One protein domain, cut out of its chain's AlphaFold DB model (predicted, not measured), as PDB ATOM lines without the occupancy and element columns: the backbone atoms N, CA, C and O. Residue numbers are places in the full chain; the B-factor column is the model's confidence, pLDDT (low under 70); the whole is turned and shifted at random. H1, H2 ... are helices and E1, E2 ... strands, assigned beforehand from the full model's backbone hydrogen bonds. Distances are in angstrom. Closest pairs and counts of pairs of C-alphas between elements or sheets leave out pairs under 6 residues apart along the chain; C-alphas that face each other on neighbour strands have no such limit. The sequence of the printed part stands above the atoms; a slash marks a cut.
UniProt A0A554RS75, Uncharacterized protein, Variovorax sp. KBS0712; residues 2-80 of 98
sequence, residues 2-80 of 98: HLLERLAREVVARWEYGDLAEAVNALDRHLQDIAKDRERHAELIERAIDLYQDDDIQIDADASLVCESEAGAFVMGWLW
ATOM      1  N   HIS A   2      26.547 -12.544  -7.897       80.50
ATOM      2  CA  HIS A   2      26.109 -13.169  -6.629       80.50
ATOM      3  C   HIS A   2      24.780 -12.649  -6.047       80.50
ATOM      4  O   HIS A   2      24.072 -13.397  -5.378       80.50
ATOM      5  N   LEU A   3      24.422 -11.383  -6.289       87.56
ATOM      6  CA  LEU A   3      23.179 -10.804  -5.772       87.56
ATOM      7  C   LEU A   3      21.930 -11.400  -6.443       87.56
ATOM      8  O   LEU A   3      21.002 -11.785  -5.738       87.56
ATOM      9  N   LEU A   4      21.934 -11.534  -7.773       90.50
ATOM     10  CA  LEU A   4      20.833 -12.141  -8.524       90.50
ATOM     11  C   LEU A   4      20.595 -13.594  -8.092       90.50
ATOM     12  O   LEU A   4      19.464 -13.975  -7.803       90.50
ATOM     13  N   GLU A   5      21.670 -14.380  -7.976       93.25
ATOM     14  CA  GLU A   5      21.590 -15.764  -7.502       93.25
ATOM     15  C   GLU A   5      21.031 -15.842  -6.075       93.25
ATOM     16  O   GLU A   5      20.148 -16.651  -5.794       93.25
ATOM     17  N   ARG A   6      21.506 -14.975  -5.172       95.31
ATOM     18  CA  ARG A   6      21.008 -14.907  -3.793       95.31
ATOM     19  C   ARG A   6      19.508 -14.607  -3.751       95.31
ATOM     20  O   ARG A   6      18.788 -15.308  -3.049       95.31
ATOM     21  N   LEU A   7      19.045 -13.607  -4.502       94.50
ATOM     22  CA  LEU A   7      17.629 -13.227  -4.558       94.50
ATOM     23  C   LEU A   7      16.766 -14.347  -5.153       94.50
ATOM     24  O   LEU A   7      15.713 -14.663  -4.607       94.50
ATOM     25  N   ALA A   8      17.233 -15.009  -6.215       94.00
ATOM     26  CA  ALA A   8      16.538 -16.156  -6.794       94.00
ATOM     27  C   ALA A   8      16.425 -17.326  -5.798       94.00
ATOM     28  O   ALA A   8      15.354 -17.915  -5.648       94.00
ATOM     29  N   ARG A   9      17.501 -17.635  -5.063       94.00
ATOM     30  CA  ARG A   9      17.477 -18.648  -3.994       94.00
ATOM     31  C   ARG A   9      16.534 -18.256  -2.856       94.00
ATOM     32  O   ARG A   9      15.872 -19.125  -2.300       94.00
ATOM     33  N   GLU A  10      16.452 -16.970  -2.525       93.81
ATOM     34  CA  GLU A  10      15.556 -16.457  -1.488       93.81
ATOM     35  C   GLU A  10      14.077 -16.595  -1.880       93.81
ATOM     36  O   GLU A  10      13.269 -17.005  -1.051       93.81
ATOM     37  N   VAL A  11      13.732 -16.368  -3.152       94.62
ATOM     38  CA  VAL A  11      12.388 -16.648  -3.692       94.62
ATOM     39  C   VAL A  11      12.011 -18.117  -3.496       94.62
ATOM     40  O   VAL A  11      10.932 -18.409  -2.981       94.62
ATOM     41  N   VAL A  12      12.907 -19.043  -3.853       92.94
ATOM     42  CA  VAL A  12      12.673 -20.486  -3.670       92.94
ATOM     43  C   VAL A  12      12.537 -20.832  -2.190       92.94
ATOM     44  O   VAL A  12      11.612 -21.545  -1.815       92.94
ATOM     45  N   ALA A  13      13.410 -20.290  -1.337       91.56
ATOM     46  CA  ALA A  13      13.360 -20.537   0.097       91.56
ATOM     47  C   ALA A  13      12.029 -20.075   0.701       91.56
ATOM     48  O   ALA A  13      11.424 -20.822   1.458       91.56
ATOM     49  N   ARG A  14      11.535 -18.880   0.346       91.62
ATOM     50  CA  ARG A  14      10.287 -18.329   0.904       91.62
ATOM     51  C   ARG A  14       9.010 -18.933   0.315       91.62
ATOM     52  O   ARG A  14       7.943 -18.750   0.905       91.62
ATOM     53  N   TRP A  15       9.107 -19.685  -0.782       89.19
ATOM     54  CA  TRP A  15       7.975 -20.402  -1.377       89.19
ATOM     55  C   TRP A  15       7.308 -21.357  -0.379       89.19
ATOM     56  O   TRP A  15       6.083 -21.434  -0.316       89.19
ATOM     57  N   GLU A  16       8.102 -22.046   0.442       80.69
ATOM     58  CA  GLU A  16       7.602 -23.027   1.415       80.69
ATOM     59  C   GLU A  16       6.991 -22.386   2.674       80.69
ATOM     60  O   GLU A  16       6.176 -23.014   3.349       80.69
ATOM     61  N   TYR A  17       7.337 -21.129   2.976       81.00
ATOM     62  CA  TYR A  17       6.944 -20.444   4.219       81.00
ATOM     63  C   TYR A  17       5.827 -19.405   4.037       81.00
ATOM     64  O   TYR A  17       5.381 -18.813   5.018       81.00
ATOM     65  N   GLY A  18       5.349 -19.185   2.806       77.94
ATOM     66  CA  GLY A  18       4.206 -18.307   2.523       77.94
ATOM     67  C   GLY A  18       4.516 -16.804   2.482       77.94
ATOM     68  O   GLY A  18       3.587 -16.008   2.372       77.94
ATOM     69  N   ASP A  19       5.792 -16.409   2.512       82.88
ATOM     70  CA  ASP A  19       6.249 -15.010   2.419       82.88
ATOM     71  C   ASP A  19       6.948 -14.724   1.074       82.88
ATOM     72  O   ASP A  19       8.075 -14.237   0.978       82.88
ATOM     73  N   LEU A  20       6.287 -15.114  -0.016       93.00
ATOM     74  CA  LEU A  20       6.864 -15.058  -1.361       93.00
ATOM     75  C   LEU A  20       6.902 -13.633  -1.932       93.00
ATOM     76  O   LEU A  20       7.796 -13.293  -2.708       93.00
ATOM     77  N   ALA A  21       5.928 -12.800  -1.561       92.19
ATOM     78  CA  ALA A  21       5.725 -11.490  -2.173       92.19
ATOM     79  C   ALA A  21       6.935 -10.567  -1.982       92.19
ATOM     80  O   ALA A  21       7.365  -9.913  -2.932       92.19
ATOM     81  N   GLU A  22       7.516 -10.529  -0.782       92.19
ATOM     82  CA  GLU A  22       8.680  -9.683  -0.516       92.19
ATOM     83  C   GLU A  22       9.901 -10.133  -1.331       92.19
ATOM     84  O   GLU A  22      10.539  -9.303  -1.984       92.19
ATOM     85  N   ALA A  23      10.193 -11.439  -1.357       94.00
ATOM     86  CA  ALA A  23      11.330 -11.980  -2.101       94.00
ATOM     87  C   ALA A  23      11.191 -11.765  -3.616       94.00
ATOM     88  O   ALA A  23      12.153 -11.351  -4.266       94.00
ATOM     89  N   VAL A  24       9.995 -11.974  -4.178       95.38
ATOM     90  CA  VAL A  24       9.731 -11.718  -5.605       95.38
ATOM     91  C   VAL A  24       9.892 -10.235  -5.926       95.38
ATOM     92  O   VAL A  24      10.569  -9.896  -6.892       95.38
ATOM     93  N   ASN A  25       9.365  -9.339  -5.087       95.50
ATOM     94  CA  ASN A  25       9.524  -7.895  -5.276       95.50
ATOM     95  C   ASN A  25      10.984  -7.436  -5.156       95.50
ATOM     96  O   ASN A  25      11.369  -6.432  -5.752       95.50
ATOM     97  N   ALA A  26      11.798  -8.097  -4.330       94.81
ATOM     98  CA  ALA A  26      13.225  -7.802  -4.229       94.81
ATOM     99  C   ALA A  26      13.986  -8.254  -5.486       94.81
ATOM    100  O   ALA A  26      14.822  -7.504  -5.993       94.81
ATOM    101  N   LEU A  27      13.667  -9.442  -6.012       96.31
ATOM    102  CA  LEU A  27      14.222  -9.944  -7.269       96.31
ATOM    103  C   LEU A  27      13.835  -9.055  -8.459       96.31
ATOM    104  O   LEU A  27      14.711  -8.664  -9.226       96.31
ATOM    105  N   ASP A  28      12.556  -8.696  -8.584       96.75
ATOM    106  CA  ASP A  28      12.043  -7.842  -9.662       96.75
ATOM    107  C   ASP A  28      12.725  -6.468  -9.680       96.75
ATOM    108  O   ASP A  28      13.250  -6.049 -10.710       96.75
ATOM    109  N   ARG A  29      12.836  -5.808  -8.519       96.50
ATOM    110  CA  ARG A  29      13.579  -4.543  -8.402       96.50
ATOM    111  C   ARG A  29      15.017  -4.677  -8.893       96.50
ATOM    112  O   ARG A  29      15.477  -3.842  -9.662       96.50
ATOM    113  N   HIS A  30      15.707  -5.748  -8.502       95.31
ATOM    114  CA  HIS A  30      17.081  -5.956  -8.945       95.31
ATOM    115  C   HIS A  30      17.185  -6.198 -10.459       95.31
ATOM    116  O   HIS A  30      18.107  -5.693 -11.094       95.31
ATOM    117  N   LEU A  31      16.237  -6.923 -11.058       94.38
ATOM    118  CA  LEU A  31      16.178  -7.117 -12.512       94.38
ATOM    119  C   LEU A  31      15.907  -5.805 -13.260       94.38
ATOM    120  O   LEU A  31      16.519  -5.562 -14.300       94.38
ATOM    121  N   GLN A  32      15.038  -4.946 -12.724       95.38
ATOM    122  CA  GLN A  32      14.782  -3.613 -13.275       95.38
ATOM    123  C   GLN A  32      16.014  -2.714 -13.190       95.38
ATOM    124  O   GLN A  32      16.281  -1.964 -14.125       95.38
ATOM    125  N   ASP A  33      16.781  -2.790 -12.103       93.38
ATOM    126  CA  ASP A  33      18.032  -2.038 -11.974       93.38
ATOM    127  C   ASP A  33      19.059  -2.501 -13.015       93.38
ATOM    128  O   ASP A  33      19.639  -1.671 -13.707       93.38
ATOM    129  N   ILE A  34      19.198  -3.816 -13.225       92.69
ATOM    130  CA  ILE A  34      20.045  -4.360 -14.297       92.69
ATOM    131  C   ILE A  34      19.568  -3.874 -15.680       92.69
ATOM    132  O   ILE A  34      20.389  -3.544 -16.536       92.69
ATOM    133  N   ALA A  35      18.256  -3.812 -15.923       93.06
ATOM    134  CA  ALA A  35      17.719  -3.305 -17.186       93.06
ATOM    135  C   ALA A  35      18.046  -1.819 -17.400       93.06
ATOM    136  O   ALA A  35      18.513  -1.446 -18.473       93.06
ATOM    137  N   LYS A  36      17.897  -0.990 -16.362       93.81
ATOM    138  CA  LYS A  36      18.289   0.427 -16.401       93.81
ATOM    139  C   LYS A  36      19.790   0.604 -16.601       93.81
ATOM    140  O   LYS A  36      20.206   1.545 -17.273       93.81
ATOM    141  N   ASP A  37      20.608  -0.276 -16.026       92.50
ATOM    142  CA  ASP A  37      22.053  -0.261 -16.245       92.50
ATOM    143  C   ASP A  37      22.384  -0.517 -17.715       92.50
ATOM    144  O   ASP A  37      23.225   0.190 -18.263       92.50
ATOM    145  N   ARG A  38      21.690  -1.446 -18.381       93.44
ATOM    146  CA  ARG A  38      21.845  -1.652 -19.828       93.44
ATOM    147  C   ARG A  38      21.426  -0.432 -20.635       93.44
ATOM    148  O   ARG A  38      22.193   0.010 -21.479       93.44
ATOM    149  N   GLU A  39      20.261   0.144 -20.348       94.38
ATOM    150  CA  GLU A  39      19.778   1.347 -21.043       94.38
ATOM    151  C   GLU A  39      20.762   2.515 -20.907       94.38
ATOM    152  O   GLU A  39      21.117   3.160 -21.892       94.38
ATOM    153  N   ARG A  40      21.260   2.754 -19.689       94.62
ATOM    154  CA  ARG A  40      22.246   3.802 -19.398       94.62
ATOM    155  C   ARG A  40      23.563   3.599 -20.148       94.62
ATOM    156  O   ARG A  40      24.215   4.581 -20.491       94.62
ATOM    157  N   HIS A  41      23.961   2.352 -20.376       95.12
ATOM    158  CA  HIS A  41      25.241   2.000 -20.989       95.12
ATOM    159  C   HIS A  41      25.104   1.473 -22.421       95.12
ATOM    160  O   HIS A  41      26.058   0.890 -22.932       95.12
ATOM    161  N   ALA A  42      23.962   1.688 -23.081       94.94
ATOM    162  CA  ALA A  42      23.675   1.139 -24.405       94.94
ATOM    163  C   ALA A  42      24.776   1.470 -25.429       94.94
ATOM    164  O   ALA A  42      25.259   0.578 -26.117       94.94
ATOM    165  N   GLU A  43      25.261   2.716 -25.440       94.56
ATOM    166  CA  GLU A  43      26.345   3.152 -26.332       94.56
ATOM    167  C   GLU A  43      27.673   2.421 -26.061       94.56
ATOM    168  O   GLU A  43      28.441   2.136 -26.979       94.56
ATOM    169  N   LEU A  44      27.969   2.102 -24.796       94.62
ATOM    170  CA  LEU A  44      29.177   1.361 -24.429       94.62
ATOM    171  C   LEU A  44      29.064  -0.121 -24.790       94.62
ATOM    172  O   LEU A  44      30.062  -0.719 -25.185       94.62
ATOM    173  N   ILE A  45      27.867  -0.696 -24.666       95.69
ATOM    174  CA  ILE A  45      27.573  -2.067 -25.086       95.69
ATOM    175  C   ILE A  45      27.695  -2.182 -26.609       95.69
ATOM    176  O   ILE A  45      28.408  -3.058 -27.088       95.69
ATOM    177  N   GLU A  46      27.082  -1.267 -27.364       96.38
ATOM    178  CA  GLU A  46      27.174  -1.212 -28.830       96.38
ATOM    179  C   GLU A  46      28.629  -1.059 -29.284       96.38
ATOM    180  O   GLU A  46      29.126  -1.842 -30.091       96.38
ATOM    181  N   ARG A  47      29.374  -0.142 -28.660       95.62
ATOM    182  CA  ARG A  47      30.803   0.009 -28.934       95.62
ATOM    183  C   ARG A  47      31.604  -1.256 -28.612       95.62
ATOM    184  O   ARG A  47      32.580  -1.542 -29.300       95.62
ATOM    185  N   ALA A  48      31.255  -1.989 -27.556       95.69
ATOM    186  CA  ALA A  48      31.922  -3.244 -27.228       95.69
ATOM    187  C   ALA A  48      31.617  -4.331 -28.271       95.69
ATOM    188  O   ALA A  48      32.532  -5.058 -28.650       95.69
ATOM    189  N   ILE A  49      30.377  -4.397 -28.766       96.44
ATOM    190  CA  ILE A  49      29.977  -5.284 -29.865       96.44
ATOM    191  C   ILE A  49      30.812  -4.978 -31.111       96.44
ATOM    192  O   ILE A  49      31.466  -5.874 -31.633       96.44
ATOM    193  N   ASP A  50      30.880  -3.714 -31.525       96.88
ATOM    194  CA  ASP A  50      31.632  -3.305 -32.718       96.88
ATOM    195  C   ASP A  50      33.133  -3.623 -32.635       96.88
ATOM    196  O   ASP A  50      33.780  -3.877 -33.652       96.88
ATOM    197  N   LEU A  51      33.710  -3.560 -31.431       96.19
ATOM    198  CA  LEU A  51      35.150  -3.712 -31.224       96.19
ATOM    199  C   LEU A  51      35.594  -5.147 -30.944       96.19
ATOM    200  O   LEU A  51      36.730  -5.489 -31.275       96.19
ATOM    201  N   TYR A  52      34.759  -5.939 -30.274       95.50
ATOM    202  CA  TYR A  52      35.181  -7.206 -29.673       95.50
ATOM    203  C   TYR A  52      34.331  -8.406 -30.074       95.50
ATOM    204  O   TYR A  52      34.737  -9.521 -29.764       95.50
ATOM    205  N   GLN A  53      33.171  -8.218 -30.710       95.56
ATOM    206  CA  GLN A  53      32.367  -9.352 -31.147       95.56
ATOM    207  C   GLN A  53      32.983 -10.015 -32.380       95.56
ATOM    208  O   GLN A  53      33.242  -9.357 -33.389       95.56
ATOM    209  N   ASP A  54      33.150 -11.330 -32.312       95.31
ATOM    210  CA  ASP A  54      33.625 -12.163 -33.412       95.31
ATOM    211  C   ASP A  54      33.081 -13.602 -33.294       95.31
ATOM    212  O   ASP A  54      32.086 -13.854 -32.610       95.31
ATOM    213  N   ASP A  55      33.694 -14.544 -34.013       92.94
ATOM    214  CA  ASP A  55      33.285 -15.952 -34.000       92.94
ATOM    215  C   ASP A  55      33.512 -16.628 -32.633       92.94
ATOM    216  O   ASP A  55      32.824 -17.602 -32.311       92.94
ATOM    217  N   ASP A  56      34.440 -16.109 -31.824       93.69
ATOM    218  CA  ASP A  56      34.805 -16.652 -30.520       93.69
ATOM    219  C   ASP A  56      34.184 -15.859 -29.358       93.69
ATOM    220  O   ASP A  56      33.993 -16.414 -28.277       93.69
ATOM    221  N   ILE A  57      33.833 -14.586 -29.545       95.00
ATOM    222  CA  ILE A  57      33.268 -13.715 -28.507       95.00
ATOM    223  C   ILE A  57      31.894 -13.203 -28.938       95.00
ATOM    224  O   ILE A  57      31.765 -12.475 -29.914       95.00
ATOM    225  N   GLN A  58      30.863 -13.495 -28.143       95.38
ATOM    226  CA  GLN A  58      29.507 -12.974 -28.336       95.38
ATOM    227  C   GLN A  58      29.123 -12.006 -27.222       95.38
ATOM    228  O   GLN A  58      29.206 -12.345 -26.043       95.38
ATOM    229  N   ILE A  59      28.639 -10.819 -27.572       95.62
ATOM    230  CA  ILE A  59      28.139  -9.837 -26.606       95.62
ATOM    231  C   ILE A  59      26.645  -9.652 -26.874       95.62
ATOM    232  O   ILE A  59      26.244  -9.195 -27.939       95.62
ATOM    233  N   ASP A  60      25.810 -10.038 -25.911       92.56
ATOM    234  CA  ASP A  60      24.355  -9.935 -26.027       92.56
ATOM    235  C   ASP A  60      23.881  -8.602 -25.444       92.56
ATOM    236  O   ASP A  60      23.839  -8.438 -24.226       92.56
ATOM    237  N   ALA A  61      23.491  -7.660 -26.303       89.50
ATOM    238  CA  ALA A  61      23.062  -6.333 -25.868       89.50
ATOM    239  C   ALA A  61      21.902  -6.358 -24.853       89.50
ATOM    240  O   ALA A  61      21.854  -5.523 -23.946       89.50
ATOM    241  N   ASP A  62      21.009  -7.344 -24.961       87.50
ATOM    242  CA  ASP A  62      19.804  -7.445 -24.141       87.50
ATOM    243  C   ASP A  62      20.055  -8.198 -22.823       87.50
ATOM    244  O   ASP A  62      19.340  -7.997 -21.833       87.50
ATOM    245  N   ALA A  63      21.097  -9.034 -22.770       86.50
ATOM    246  CA  ALA A  63      21.442  -9.841 -21.597       86.50
ATOM    247  C   ALA A  63      22.758  -9.443 -20.905       86.50
ATOM    248  O   ALA A  63      23.040  -9.939 -19.808       86.50
ATOM    249  N   SER A  64      23.556  -8.545 -21.487       89.69
ATOM    250  CA  SER A  64      24.844  -8.141 -20.926       89.69
ATOM    251  C   SER A  64      24.682  -7.480 -19.558       89.69
ATOM    252  O   SER A  64      23.755  -6.715 -19.282       89.69
ATOM    253  N   LEU A  65      25.634  -7.788 -18.682       90.81
ATOM    254  CA  LEU A  65      25.852  -7.083 -17.430       90.81
ATOM    255  C   LEU A  65      26.958  -6.057 -17.647       90.81
ATOM    256  O   LEU A  65      27.964  -6.368 -18.292       90.81
ATOM    257  N   VAL A  66      26.779  -4.868 -17.076       91.69
ATOM    258  CA  VAL A  66      27.756  -3.783 -17.143       91.69
ATOM    259  C   VAL A  66      28.251  -3.456 -15.739       91.69
ATOM    260  O   VAL A  66      27.468  -3.406 -14.794       91.69
ATOM    261  N   CYS A  67      29.559  -3.262 -15.595       90.75
ATOM    262  CA  CYS A  67      30.181  -2.815 -14.352       90.75
ATOM    263  C   CYS A  67      31.052  -1.588 -14.633       90.75
ATOM    264  O   CYS A  67      32.038  -1.686 -15.365       90.75
ATOM    265  N   GLU A  68      30.684  -0.442 -14.067       91.19
ATOM    266  CA  GLU A  68      31.448   0.800 -14.189       91.19
ATOM    267  C   GLU A  68      32.791   0.715 -13.434       91.19
ATOM    268  O   GLU A  68      32.922   0.067 -12.393       91.19
ATOM    269  N   SER A  69      33.797   1.408 -13.957       91.00
ATOM    270  CA  SER A  69      35.115   1.617 -13.355       91.00
ATOM    271  C   SER A  69      35.583   3.051 -13.625       91.00
ATOM    272  O   SER A  69      35.029   3.741 -14.477       91.00
ATOM    273  N   GLU A  70      36.652   3.497 -12.966       89.94
ATOM    274  CA  GLU A  70      37.197   4.850 -13.176       89.94
ATOM    275  C   GLU A  70      37.687   5.108 -14.616       89.94
ATOM    276  O   GLU A  70      37.758   6.258 -15.044       89.94
ATOM    277  N   ALA A  71      38.019   4.056 -15.372       90.19
ATOM    278  CA  ALA A  71      38.591   4.155 -16.717       90.19
ATOM    279  C   ALA A  71      37.602   3.813 -17.851       90.19
ATOM    280  O   ALA A  71      37.957   3.912 -19.025       90.19
ATOM    281  N   GLY A  72      36.381   3.384 -17.523       90.44
ATOM    282  CA  GLY A  72      35.404   2.872 -18.488       90.44
ATOM    283  C   GLY A  72      34.476   1.842 -17.854       90.44
ATOM    284  O   GLY A  72      34.308   1.829 -16.639       90.44
ATOM    285  N   ALA A  73      33.903   0.944 -18.650       92.12
ATOM    286  CA  ALA A  73      33.008  -0.096 -18.153       92.12
ATOM    287  C   ALA A  73      33.427  -1.483 -18.646       92.12
ATOM    288  O   ALA A  73      33.899  -1.641 -19.771       92.12
ATOM    289  N   PHE A  74      33.218  -2.491 -17.804       92.75
ATOM    290  CA  PHE A  74      33.266  -3.889 -18.206       92.75
ATOM    291  C   PHE A  74      31.899  -4.297 -18.744       92.75
ATOM    292  O   PHE A  74      30.898  -4.107 -18.054       92.75
ATOM    293  N   VAL A  75      31.871  -4.886 -19.938       94.62
ATOM    294  CA  VAL A  75      30.671  -5.460 -20.558       94.62
ATOM    295  C   VAL A  75      30.832  -6.976 -20.596       94.62
ATOM    296  O   VAL A  75      31.865  -7.488 -21.024       94.62
ATOM    297  N   MET A  76      29.831  -7.704 -20.105       93.94
ATOM    298  CA  MET A  76      29.831  -9.167 -20.134       93.94
ATOM    299  C   MET A  76      29.664  -9.680 -21.567       93.94
ATOM    300  O   MET A  76      28.712  -9.291 -22.244       93.94
ATOM    301  N   GLY A  77      30.543 -10.594 -21.972       93.44
ATOM    302  CA  GLY A  77      30.438 -11.377 -23.201       93.44
ATOM    303  C   GLY A  77      30.600 -12.872 -22.922       93.44
ATOM    304  O   GLY A  77      31.134 -13.276 -21.885       93.44
ATOM    305  N   TRP A  78      30.123 -13.689 -23.848       93.81
ATOM    306  CA  TRP A  78      30.294 -15.132 -23.891       93.81
ATOM    307  C   TRP A  78      31.508 -15.470 -24.740       93.81
ATOM    308  O   TRP A  78      31.617 -15.003 -25.868       93.81
ATOM    309  N   LEU A  79      32.397 -16.302 -24.205       93.25
ATOM    310  CA  LEU A  79      33.524 -16.847 -24.948       93.25
ATOM    311  C   LEU A  79      33.182 -18.268 -25.394       93.25
ATOM    312  O   LEU A  79      32.870 -19.129 -24.565       93.25
ATOM    313  N   TRP A  80      33.253 -18.517 -26.693       91.19
ATOM    314  CA  TRP A  80      33.185 -19.846 -27.267       91.19
ATOM    315  C   TRP A  80      34.463 -20.618 -26.931       91.19
ATOM    316  O   TRP A  80      35.579 -20.151 -27.140       91.19
TER     317      TRP A  80
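What this domain is: This is residues 2 to 80 of the 98 residues of an uncharacterized protein of Variovorax sp. KBS0712 (UniProt A0A554RS75). A long helix, H2, makes most of the length; H1 folds back beside its first part as a helical hairpin at one end, and at the other end H3 turns off at a steep angle towards a small hairpin of two strands, E1 and E2. H3, the strand hairpin and the long stretch of residues 53 to 65 form a loose head, where short pairing ties residues 57 to 58 to residues 78 to 79 near the last printed residue. The printed part has 79 residues, with three named helices and then two named strands in the order H1, H2, H3, E1, E2; the sheet order is E1 - E2, antiparallel, and the class is mostly helix. The whole is loose and elongated, with a radius of gyration of the C-alphas of 15.8 A and spans of 48 by 27 by 19 A.

How they stand to each other: H1, residues 2 to 15, and H2, residues 20 to 40, touch, and their closest C-alphas are those of Val 11 and Ala 23, 5.0 A apart. They form a helical hairpin, running opposite ways at a shallow tilt of 25 degrees. H3, residues 42 to 52, is close to H2 but not clearly touching it; the closest C-alphas, those of Arg 38 and Ile 45, are 7.8 A apart. Their lines stand at a steep tilt of 67 degrees, and they run the same way. H1 and H3 are apart. In H1, H2 and H3 every O i to N i+4 pair is within hydrogen-bond range. E1, residues 66 to 69, and E2, residues 72 to 75, form an antiparallel hairpin, with 155 degrees between their directions. N 67 and O 74, 2.9 A apart, and N 74 and O 67, 2.8 A apart, are within hydrogen-bond range. The closest C-alphas of H2 and E1 are those of Asp 37 and Val 66, 6.8 A apart. The closest C-alphas of H3 and E2 are those of Ile 45 and Val 75, 6.5 A apart. H1 is apart from both strands, and H2 is apart from E2.

Where its parts are: H1 begins at C-alpha 2 (26.109, -13.169, -6.629) and is 20.2 A long from first to last C-alpha. H2 is 30.3 A long and ends at C-alpha 40 (22.246, 3.802, -19.398). H3 is 15.2 A long. E1 measures 9.9 A, and E2 measures 9.8 A, ending at C-alpha 75 (30.671, -5.460, -20.558).

The domain as a whole: The two C-alphas farthest apart are those of Tyr 17 and Leu 51, at 48.3 A. The printed part has no cut. The links H1 to H2, H2 to H3 and E1 to E2 are tight, and the link H3 to E1, 13 residues, is long. The mean pLDDT of the printed part is 92.6, and no printed residue is under 70.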